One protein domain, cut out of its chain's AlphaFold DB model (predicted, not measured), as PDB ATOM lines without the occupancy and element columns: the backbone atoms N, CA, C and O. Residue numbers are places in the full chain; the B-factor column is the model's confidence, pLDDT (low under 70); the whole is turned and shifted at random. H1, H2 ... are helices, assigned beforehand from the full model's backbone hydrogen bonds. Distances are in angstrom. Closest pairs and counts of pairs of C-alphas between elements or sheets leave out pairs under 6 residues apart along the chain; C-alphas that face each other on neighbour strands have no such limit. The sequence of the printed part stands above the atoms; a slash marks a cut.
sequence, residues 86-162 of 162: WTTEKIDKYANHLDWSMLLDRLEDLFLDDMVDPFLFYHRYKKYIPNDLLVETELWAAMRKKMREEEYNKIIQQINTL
ATOM      1  N   TRP A  86      14.083   5.456  -2.510       88.94
ATOM      2  CA  TRP A  86      14.673   6.016  -3.728       88.94
ATOM      3  C   TRP A  86      14.672   5.007  -4.883       88.94
ATOM      4  O   TRP A  86      15.667   4.344  -5.142       88.94
ATOM      5  N   THR A  87      13.570   4.892  -5.625       88.69
ATOM      6  CA  THR A  87      13.584   4.101  -6.871       88.69
ATOM      7  C   THR A  87      14.383   4.812  -7.964       88.69
ATOM      8  O   THR A  87      14.559   6.031  -7.927       88.69
ATOM      9  N   THR A  88      14.818   4.070  -8.983       87.88
ATOM     10  CA  THR A  88      15.515   4.628 -10.154       87.88
ATOM     11  C   THR A  88      14.723   5.771 -10.807       87.88
ATOM     12  O   THR A  88      15.302   6.794 -11.161       87.88
ATOM     13  N   GLU A  89      13.396   5.646 -10.908       90.94
ATOM     14  CA  GLU A  89      12.518   6.678 -11.474       90.94
ATOM     15  C   GLU A  89      12.523   7.962 -10.637       90.94
ATOM     16  O   GLU A  89      12.622   9.060 -11.189       90.94
ATOM     17  N   LYS A  90      12.464   7.845  -9.302       92.44
ATOM     18  CA  LYS A  90      12.578   9.002  -8.401       92.44
ATOM     19  C   LYS A  90      13.964   9.631  -8.480       92.44
ATOM     20  O   LYS A  90      14.070  10.855  -8.522       92.44
ATOM     21  N   ILE A  91      15.016   8.811  -8.528       93.62
ATOM     22  CA  ILE A  91      16.389   9.299  -8.657       93.62
ATOM     23  C   ILE A  91      16.539  10.090  -9.957       93.62
ATOM     24  O   ILE A  91      17.057  11.199  -9.920       93.62
ATOM     25  N   ASP A  92      16.037   9.588 -11.088       94.31
ATOM     26  CA  ASP A  92      16.078  10.327 -12.354       94.31
ATOM     27  C   ASP A  92      15.344  11.664 -12.276       94.31
ATOM     28  O   ASP A  92      15.847  12.682 -12.755       94.31
ATOM     29  N   LYS A  93      14.144  11.651 -11.686       96.75
ATOM     30  CA  LYS A  93      13.271  12.818 -11.593       96.75
ATOM     31  C   LYS A  93      13.907  13.938 -10.773       96.75
ATOM     32  O   LYS A  93      13.867  15.094 -11.189       96.75
ATOM     33  N   TYR A  94      14.526  13.597  -9.645       97.38
ATOM     34  CA  TYR A  94      15.074  14.573  -8.701       97.38
ATOM     35  C   TYR A  94      16.597  14.715  -8.766       97.38
ATOM     36  O   TYR A  94      17.178  15.430  -7.956       97.38
ATOM     37  N   ALA A  95      17.251  14.094  -9.749       96.25
ATOM     38  CA  ALA A  95      18.703  13.960  -9.852       96.25
ATOM     39  C   ALA A  95      19.504  15.258  -9.630       96.25
ATOM     40  O   ALA A  95      20.596  15.228  -9.072       96.25
ATOM     41  N   ASN A  96      18.977  16.403 -10.072       97.00
ATOM     42  CA  ASN A  96      19.650  17.700  -9.931       97.00
ATOM     43  C   ASN A  96      19.564  18.302  -8.521       97.00
ATOM     44  O   ASN A  96      20.299  19.241  -8.235       97.00
ATOM     45  N   HIS A  97      18.666  17.799  -7.679       97.19
ATOM     46  CA  HIS A  97      18.474  18.279  -6.318       97.19
ATOM     47  C   HIS A  97      19.084  17.350  -5.268       97.19
ATOM     48  O   HIS A  97      19.422  17.812  -4.185       97.19
ATOM     49  N   LEU A  98      19.222  16.055  -5.578       95.38
ATOM     50  CA  LEU A  98      19.722  15.059  -4.632       95.38
ATOM     51  C   LEU A  98      21.101  15.419  -4.083       95.38
ATOM     52  O   LEU A  98      22.005  15.820  -4.819       95.38
ATOM     53  N   ASP A  99      21.275  15.158  -2.791       93.62
ATOM     54  CA  ASP A  99      22.599  15.063  -2.199       93.62
ATOM     55  C   ASP A  99      23.195  13.699  -2.552       93.62
ATOM     56  O   ASP A  99      22.899  12.677  -1.931       93.62
ATOM     57  N   TRP A 100      24.010  13.673  -3.604       92.44
ATOM     58  CA  TRP A 100      24.585  12.431  -4.108       92.44
ATOM     59  C   TRP A 100      25.515  11.764  -3.102       92.44
ATOM     60  O   TRP A 100      25.574  10.545  -3.099       92.44
ATOM     61  N   SER A 101      26.181  12.503  -2.211       89.56
ATOM     62  CA  SER A 101      26.993  11.868  -1.169       89.56
ATOM     63  C   SER A 101      26.112  11.064  -0.222       89.56
ATOM     64  O   SER A 101      26.333   9.871  -0.043       89.56
ATOM     65  N   MET A 102      25.046  11.686   0.292       89.44
ATOM     66  CA  MET A 102      24.102  11.015   1.194       89.44
ATOM     67  C   MET A 102      23.383   9.848   0.517       89.44
ATOM     68  O   MET A 102      23.162   8.812   1.139       89.44
ATOM     69  N   LEU A 103      23.009   9.997  -0.760       90.62
ATOM     70  CA  LEU A 103      22.390   8.908  -1.515       90.62
ATOM     71  C   LEU A 103      23.346   7.719  -1.627       90.62
ATOM     72  O   LEU A 103      22.920   6.581  -1.447       90.62
ATOM     73  N   LEU A 104      24.620   7.988  -1.936       87.94
ATOM     74  CA  LEU A 104      25.617   6.954  -2.168       87.94
ATOM     75  C   LEU A 104      26.017   6.208  -0.887       87.94
ATOM     76  O   LEU A 104      26.259   5.006  -0.953       87.94
ATOM     77  N   ASP A 105      26.037   6.883   0.263       82.38
ATOM     78  CA  ASP A 105      26.304   6.261   1.570       82.38
ATOM     79  C   ASP A 105      25.166   5.331   2.018       82.38
ATOM     80  O   ASP A 105      25.373   4.399   2.789       82.38
ATOM     81  N   ARG A 106      23.951   5.553   1.505       77.69
ATOM     82  CA  ARG A 106      22.756   4.747   1.802       77.69
ATOM     83  C   ARG A 106      22.458   3.675   0.752       77.69
ATOM     84  O   ARG A 106      21.413   3.030   0.809       77.69
ATOM     85  N   LEU A 107      23.349   3.486  -0.222       74.56
ATOM     86  CA  LEU A 107      23.108   2.599  -1.362       74.56
ATOM     87  C   LEU A 107      22.988   1.117  -1.001       74.56
ATOM     88  O   LEU A 107      22.493   0.367  -1.839       74.56
ATOM     89  N   GLU A 108      23.414   0.682   0.189       67.44
ATOM     90  CA  GLU A 108      23.282  -0.723   0.591       67.44
ATOM     91  C   GLU A 108      21.822  -1.183   0.433       67.44
ATOM     92  O   GLU A 108      21.571  -2.141  -0.296       67.44
ATOM     93  N   ASP A 109      20.857  -0.398   0.928       65.94
ATOM     94  CA  ASP A 109      19.417  -0.684   0.829       65.94
ATOM     95  C   ASP A 109      18.882  -0.727  -0.615       65.94
ATOM     96  O   ASP A 109      17.909  -1.424  -0.905       65.94
ATOM     97  N   LEU A 110      19.517  -0.001  -1.540       65.94
ATOM     98  CA  LEU A 110      19.134   0.039  -2.956       65.94
ATOM     99  C   LEU A 110      19.648  -1.172  -3.747       65.94
ATOM    100  O   LEU A 110      19.058  -1.530  -4.769       65.94
ATOM    101  N   PHE A 111      20.728  -1.807  -3.282       63.91
ATOM    102  CA  PHE A 111      21.374  -2.952  -3.934       63.91
ATOM    103  C   PHE A 111      21.158  -4.286  -3.213       63.91
ATOM    104  O   PHE A 111      21.694  -5.299  -3.666       63.91
ATOM    105  N   LEU A 112      20.379  -4.315  -2.126       57.78
ATOM    106  CA  LEU A 112      20.198  -5.495  -1.269       57.78
ATOM    107  C   LEU A 112      19.657  -6.753  -1.980       57.78
ATOM    108  O   LEU A 112      19.735  -7.828  -1.394       57.78
ATOM    109  N   ASP A 113      19.155  -6.662  -3.217       56.59
ATOM    110  CA  ASP A 113      18.485  -7.789  -3.888       56.59
ATOM    111  C   ASP A 113      18.804  -7.917  -5.392       56.59
ATOM    112  O   ASP A 113      17.942  -8.282  -6.190       56.59
ATOM    113  N   ASP A 114      20.015  -7.530  -5.819       59.25
ATOM    114  CA  ASP A 114      20.474  -7.575  -7.229       59.25
ATOM    115  C   ASP A 114      19.564  -6.841  -8.243       59.25
ATOM    116  O   ASP A 114      19.769  -6.917  -9.457       59.25
ATOM    117  N   MET A 115      18.571  -6.079  -7.768       72.06
ATOM    118  CA  MET A 115      17.602  -5.376  -8.614       72.06
ATOM    119  C   MET A 115      18.246  -4.290  -9.470       72.06
ATOM    120  O   MET A 115      17.718  -3.938 -10.527       72.06
ATOM    121  N   VAL A 116      19.390  -3.765  -9.034       80.25
ATOM    122  CA  VAL A 116      20.120  -2.730  -9.753       80.25
ATOM    123  C   VAL A 116      21.564  -3.169  -9.937       80.25
ATOM    124  O   VAL A 116      22.306  -3.390  -8.987       80.25
ATOM    125  N   ASP A 117      21.989  -3.269 -11.190       87.88
ATOM    126  CA  ASP A 117      23.393  -3.488 -11.513       87.88
ATOM    127  C   ASP A 117      24.211  -2.233 -11.132       87.88
ATOM    128  O   ASP A 117      23.932  -1.149 -11.660       87.88
ATOM    129  N   PRO A 118      25.233  -2.343 -10.261       89.56
ATOM    130  CA  PRO A 118      25.987  -1.183  -9.793       89.56
ATOM    131  C   PRO A 118      26.803  -0.502 -10.907       89.56
ATOM    132  O   PRO A 118      27.005   0.712 -10.870       89.56
ATOM    133  N   PHE A 119      27.221  -1.229 -11.950       90.31
ATOM    134  CA  PHE A 119      27.871  -0.635 -13.121       90.31
ATOM    135  C   PHE A 119      26.878   0.133 -13.991       90.31
ATOM    136  O   PHE A 119      27.210   1.219 -14.473       90.31
ATOM    137  N   LEU A 120      25.661  -0.389 -14.181       91.31
ATOM    138  CA  LEU A 120      24.603   0.338 -14.892       91.31
ATOM    139  C   LEU A 120      24.172   1.587 -14.118       91.31
ATOM    140  O   LEU A 120      24.018   2.648 -14.727       91.31
ATOM    141  N   PHE A 121      24.043   1.485 -12.793       91.56
ATOM    142  CA  PHE A 121      23.759   2.624 -11.922       91.56
ATOM    143  C   PHE A 121      24.832   3.704 -12.067       91.56
ATOM    144  O   PHE A 121      24.519   4.850 -12.401       91.56
ATOM    145  N   TYR A 122      26.109   3.330 -11.917       91.75
ATOM    146  CA  TYR A 122      27.219   4.258 -12.112       91.75
ATOM    147  C   TYR A 122      27.180   4.889 -13.507       91.75
ATOM    148  O   TYR A 122      27.255   6.106 -13.635       91.75
ATOM    149  N   HIS A 123      27.002   4.097 -14.567       92.88
ATOM    150  CA  HIS A 123      26.981   4.624 -15.930       92.88
ATOM    151  C   HIS A 123      25.874   5.668 -16.143       92.88
ATOM    152  O   HIS A 123      26.112   6.685 -16.802       92.88
ATOM    153  N   ARG A 124      24.689   5.425 -15.573       93.69
ATOM    154  CA  ARG A 124      23.526   6.318 -15.650       93.69
ATOM    155  C   ARG A 124      23.765   7.634 -14.914       93.69
ATOM    156  O   ARG A 124      23.448   8.696 -15.449       93.69
ATOM    157  N   TYR A 125      24.365   7.571 -13.725       93.62
ATOM    158  CA  TYR A 125      24.458   8.711 -12.810       93.62
ATOM    159  C   TYR A 125      25.853   9.327 -12.672       93.62
ATOM    160  O   TYR A 125      26.004  10.318 -11.967       93.62
ATOM    161  N   LYS A 126      26.859   8.844 -13.412       92.56
ATOM    162  CA  LYS A 126      28.261   9.308 -13.354       92.56
ATOM    163  C   LYS A 126      28.464  10.823 -13.413       92.56
ATOM    164  O   LYS A 126      29.460  11.318 -12.913       92.56
ATOM    165  N   LYS A 127      27.557  11.576 -14.049       94.00
ATOM    166  CA  LYS A 127      27.662  13.045 -14.119       94.00
ATOM    167  C   LYS A 127      27.455  13.729 -12.764       94.00
ATOM    168  O   LYS A 127      27.859  14.874 -12.614       94.00
ATOM    169  N   TYR A 128      26.804  13.045 -11.829       93.38
ATOM    170  CA  TYR A 128      26.504  13.540 -10.493       93.38
ATOM    171  C   TYR A 128      27.425  12.974  -9.416       93.38
ATOM    172  O   TYR A 128      27.424  13.477  -8.300       93.38
ATOM    173  N   ILE A 129      28.185  11.927  -9.742       89.75
ATOM    174  CA  ILE A 129      29.044  11.204  -8.810       89.75
ATOM    175  C   ILE A 129      30.484  11.653  -9.071       89.75
ATOM    176  O   ILE A 129      31.053  11.273 -10.098       89.75
ATOM    177  N   PRO A 130      31.087  12.466  -8.188       80.38
ATOM    178  CA  PRO A 130      32.489  12.828  -8.314       80.38
ATOM    179  C   PRO A 130      33.377  11.577  -8.237       80.38
ATOM    180  O   PRO A 130      33.137  10.673  -7.436       80.38
ATOM    181  N   ASN A 131      34.406  11.506  -9.085       78.94
ATOM    182  CA  ASN A 131      35.291  10.334  -9.154       78.94
ATOM    183  C   ASN A 131      36.080  10.112  -7.855       78.94
ATOM    184  O   ASN A 131      36.400   8.976  -7.515       78.94
ATOM    185  N   ASP A 132      36.418  11.198  -7.168       82.56
ATOM    186  CA  ASP A 132      37.055  11.212  -5.854       82.56
ATOM    187  C   ASP A 132      36.133  10.656  -4.768       82.56
ATOM    188  O   ASP A 132      36.602   9.926  -3.903       82.56
ATOM    189  N   LEU A 133      34.826  10.907  -4.869       80.12
ATOM    190  CA  LEU A 133      33.841  10.369  -3.934       80.12
ATOM    191  C   LEU A 133      33.565   8.880  -4.183       80.12
ATOM    192  O   LEU A 133      33.374   8.124  -3.238       80.12
ATOM    193  N   LEU A 134      33.583   8.433  -5.447       84.00
ATOM    194  CA  LEU A 134      33.207   7.066  -5.822       84.00
ATOM    195  C   LEU A 134      33.911   6.006  -4.967       84.00
ATOM    196  O   LEU A 134      33.249   5.106  -4.462       84.00
ATOM    197  N   VAL A 135      35.230   6.104  -4.790       85.56
ATOM    198  CA  VAL A 135      36.030   5.065  -4.114       85.56
ATOM    199  C   VAL A 135      35.715   4.896  -2.626       85.56
ATOM    200  O   VAL A 135      36.036   3.847  -2.065       85.56
ATOM    201  N   GLU A 136      35.090   5.897  -2.009       84.50
ATOM    202  CA  GLU A 136      34.694   5.900  -0.597       84.50
ATOM    203  C   GLU A 136      33.242   5.441  -0.397       84.50
ATOM    204  O   GLU A 136      32.826   5.212   0.731       84.50
ATOM    205  N   THR A 137      32.490   5.255  -1.486       85.06
ATOM    206  CA  THR A 137      31.045   4.989  -1.436       85.06
ATOM    207  C   THR A 137      30.691   3.503  -1.451       85.06
ATOM    208  O   THR A 137      31.427   2.658  -1.984       85.06
ATOM    209  N   GLU A 138      29.479   3.188  -0.989       85.44
ATOM    210  CA  GLU A 138      28.906   1.839  -1.079       85.44
ATOM    211  C   GLU A 138      28.704   1.375  -2.532       85.44
ATOM    212  O   GLU A 138      28.803   0.182  -2.828       85.44
ATOM    213  N   LEU A 139      28.546   2.304  -3.487       87.44
ATOM    214  CA  LEU A 139      28.528   1.973  -4.919       87.44
ATOM    215  C   LEU A 139      29.808   1.249  -5.342       87.44
ATOM    216  O   LEU A 139      29.767   0.244  -6.053       87.44
ATOM    217  N   TRP A 140      30.961   1.742  -4.893       88.75
ATOM    218  CA  TRP A 140      32.244   1.132  -5.214       88.75
ATOM    219  C   TRP A 140      32.440  -0.211  -4.511       88.75
ATOM    220  O   TRP A 140      33.002  -1.146  -5.094       88.75
ATOM    221  N   ALA A 141      31.956  -0.348  -3.276       88.19
ATOM    222  CA  ALA A 141      31.921  -1.636  -2.592       88.19
ATOM    223  C   ALA A 141      31.093  -2.666  -3.387       88.19
ATOM    224  O   ALA A 141      31.593  -3.769  -3.650       88.19
ATOM    225  N   ALA A 142      29.906  -2.275  -3.861       87.81
ATOM    226  CA  ALA A 142      29.020  -3.099  -4.678       87.81
ATOM    227  C   ALA A 142      29.643  -3.483  -6.033       87.81
ATOM    228  O   ALA A 142      29.677  -4.665  -6.383       87.81
ATOM    229  N   MET A 143      30.228  -2.527  -6.768       89.31
ATOM    230  CA  MET A 143      30.930  -2.798  -8.037       89.31
ATOM    231  C   MET A 143      32.052  -3.829  -7.852       89.31
ATOM    232  O   MET A 143      32.161  -4.789  -8.619       89.31
ATOM    233  N   ARG A 144      32.874  -3.680  -6.801       91.00
ATOM    234  CA  ARG A 144      33.958  -4.629  -6.504       91.00
ATOM    235  C   ARG A 144      33.434  -6.007  -6.108       91.00
ATOM    236  O   ARG A 144      34.061  -7.006  -6.458       91.00
ATOM    237  N   LYS A 145      32.332  -6.075  -5.352       89.88
ATOM    238  CA  LYS A 145      31.681  -7.339  -4.979       89.88
ATOM    239  C   LYS A 145      31.229  -8.092  -6.228       89.88
ATOM    240  O   LYS A 145      31.666  -9.224  -6.422       89.88
ATOM    241  N   LYS A 146      30.507  -7.411  -7.121       89.19
ATOM    242  CA  LYS A 146      30.037  -7.977  -8.386       89.19
ATOM    243  C   LYS A 146      31.175  -8.490  -9.274       89.19
ATOM    244  O   LYS A 146      31.101  -9.604  -9.782       89.19
ATOM    245  N   MET A 147      32.271  -7.736  -9.411       92.12
ATOM    246  CA  MET A 147      33.433  -8.200 -10.188       92.12
ATOM    247  C   MET A 147      34.030  -9.504  -9.651       92.12
ATOM    248  O   MET A 147      34.356 -10.392 -10.437       92.12
ATOM    249  N   ARG A 148      34.169  -9.631  -8.322       92.31
ATOM    250  CA  ARG A 148      34.700 -10.853  -7.697       92.31
ATOM    251  C   ARG A 148      33.787 -12.052  -7.938       92.31
ATOM    252  O   ARG A 148      34.283 -13.144  -8.195       92.31
ATOM    253  N   GLU A 149      32.475 -11.852  -7.864       90.62
ATOM    254  CA  GLU A 149      31.481 -12.901  -8.121       90.62
ATOM    255  C   GLU A 149      31.517 -13.368  -9.581       90.62
ATOM    256  O   GLU A 149      31.546 -14.569  -9.846       90.62
ATOM    257  N   GLU A 150      31.595 -12.443 -10.540       91.44
ATOM    258  CA  GLU A 150      31.724 -12.780 -11.962       91.44
ATOM    259  C   GLU A 150      33.021 -13.536 -12.274       91.44
ATOM    260  O   GLU A 150      33.014 -14.484 -13.063       91.44
ATOM    261  N   GLU A 151      34.142 -13.132 -11.676       93.81
ATOM    262  CA  GLU A 151      35.426 -13.816 -11.833       93.81
ATOM    263  C   GLU A 151      35.395 -15.225 -11.228       93.81
ATOM    264  O   GLU A 151      35.775 -16.190 -11.895       93.81
ATOM    265  N   TYR A 152      34.858 -15.365 -10.013       92.81
ATOM    266  CA  TYR A 152      34.647 -16.661  -9.371       92.81
ATOM    267  C   TYR A 152      33.791 -17.590 -10.242       92.81
ATOM    268  O   TYR A 152      34.177 -18.730 -10.508       92.81
ATOM    269  N   ASN A 153      32.669 -17.088 -10.762       93.00
ATOM    270  CA  ASN A 153      31.771 -17.861 -11.619       93.00
ATOM    271  C   ASN A 153      32.455 -18.313 -12.918       93.00
ATOM    272  O   ASN A 153      32.287 -19.465 -13.326       93.00
ATOM    273  N   LYS A 154      33.277 -17.454 -13.543       94.00
ATOM    274  CA  LYS A 154      34.079 -17.821 -14.727       94.00
ATOM    275  C   LYS A 154      35.055 -18.960 -14.422       94.00
ATOM    276  O   LYS A 154      35.163 -19.889 -15.221       94.00
ATOM    277  N   ILE A 155      35.738 -18.912 -13.276       94.19
ATOM    278  CA  ILE A 155      36.683 -19.958 -12.852       94.19
ATOM    279  C   ILE A 155      35.954 -21.291 -12.631       94.19
ATOM    280  O   ILE A 155      36.377 -22.320 -13.157       94.19
ATOM    281  N   ILE A 156      34.831 -21.282 -11.906       95.19
ATOM    282  CA  ILE A 156      34.033 -22.491 -11.648       95.19
ATOM    283  C   ILE A 156      33.494 -23.096 -12.948       95.19
ATOM    284  O   ILE A 156      33.517 -24.315 -13.118       95.19
ATOM    285  N   GLN A 157      33.051 -22.266 -13.893       93.94
ATOM    286  CA  GLN A 157      32.585 -22.742 -15.192       93.94
ATOM    287  C   GLN A 157      33.698 -23.453 -15.971       93.94
ATOM    288  O   GLN A 157      33.452 -24.527 -16.510       93.94
ATOM    289  N   GLN A 158      34.915 -22.900 -15.990       93.19
ATOM    290  CA  GLN A 158      36.062 -23.535 -16.646       93.19
ATOM    291  C   GLN A 158      36.392 -24.897 -16.022       93.19
ATOM    292  O   GLN A 158      36.585 -25.862 -16.759       93.19
ATOM    293  N   ILE A 159      36.388 -24.995 -14.686       93.06
ATOM    294  CA  ILE A 159      36.617 -26.258 -13.962       93.06
ATOM    295  C   ILE A 159      35.565 -27.310 -14.333       93.06
ATOM    296  O   ILE A 159      35.920 -28.454 -14.587       93.06
ATOM    297  N   ASN A 160      34.287 -26.932 -14.406       89.69
ATOM    298  CA  ASN A 160      33.191 -27.863 -14.699       89.69
ATOM    299  C   ASN A 160      33.128 -28.321 -16.168       89.69
ATOM    300  O   ASN A 160      32.360 -29.226 -16.491       89.69
ATOM    301  N   THR A 161      33.879 -27.675 -17.064       88.69
ATOM    302  CA  THR A 161      33.958 -28.034 -18.492       88.69
ATOM    303  C   THR A 161      35.178 -28.888 -18.856       88.69
ATOM    304  O   THR A 161      35.321 -29.243 -20.027       88.69
ATOM    305  N   LEU A 162      36.046 -29.192 -17.881       71.62
ATOM    306  CA  LEU A 162      37.193 -30.105 -17.997       71.62
ATOM    307  C   LEU A 162      36.789 -31.542 -17.646       71.62
ATOM    308  O   LEU A 162      37.323 -32.460 -18.308       71.62
TER     309      LEU A 162
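What this domain is: This is residues 86 to 162 of the 162 residues of an uncharacterized protein of Prevotella sp. A2879 (UniProt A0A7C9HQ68). A compact head of five short helices, H1 to H5, gathers round the first turns of one long helix, H6, and residues 148 to 162, of which 148 to 160 belong to H6, stick out of the head as a straight arm. In the head, H2 and H4 pack on the first residues of H6, while H1 lies out at the far side of the head from the arm. The printed part has 77 residues with six named helices, H1 to H6 in chain order, and no named strand; the class is all helix. The whole is loose, with a radius of gyration of the C-alphas of 14.8 A, and spans 53 by 25 by 19 A, the length being made by the arm.

How they stand to each other: Begin with H6, residues 138 to 160, the longest helix. H4, residues 118 to 125, touches residues 139 to 143 of H6 alone; the closest C-alphas, of Pro 118 and Met 143, are 5.5 A apart, and the two run opposite ways at a steep tilt of 40 degrees. H2, residues 100 to 105, only just touches H6, with 3 pairs of C-alphas within 8 A, and meets residues 138 to 139 alone; the closest C-alphas, of Asp 105 and Glu 138, are 5.8 A apart, and the two run the same way at a steep tilt of 55 degrees. H3, residues 108 to 111, is close to H6 but not clearly touching, its closest C-alphas being those of Glu 108 and Glu 138, 6.4 A apart. H5, residues 131 to 134, is likewise close to H6 but not clearly touching, with the C-alphas of Leu 134 and Trp 140 closest at 6.0 A. H1, residues 88 to 94, touches no helix but is near H4, with 5 pairs of C-alphas within 10 A; H2 and H4 are apart. Check the backbone: in H1, H2, H4 and H6 every O i to N i+4 pair is within hydrogen-bond range, while H3 and H5 are too short for such a pair.

Where its parts are: Find C-alpha 138 at (28.906, 1.839, -1.079); from there H6 runs 33.0 A to C-alpha 160 at (33.191, -27.863, -14.699). H4 measures 10.5 A and H1 10.1 A, the latter beginning at C-alpha 88, (15.515, 4.628, -10.154). H2 is 8.6 A long, H3 5.4 A and H5 5.1 A.

The domain as a whole: The C-alphas of His 97 and Leu 162, the two farthest apart, are 53.2 A from each other. Without the free stretch, the 62 remaining residues span 30 by 25 by 18 A. The printed part has no cut and no long link. The model's mean pLDDT over the printed part is 86.9; look for values under 70 at residues 108 to 114, of which 108 to 111 belong to H3.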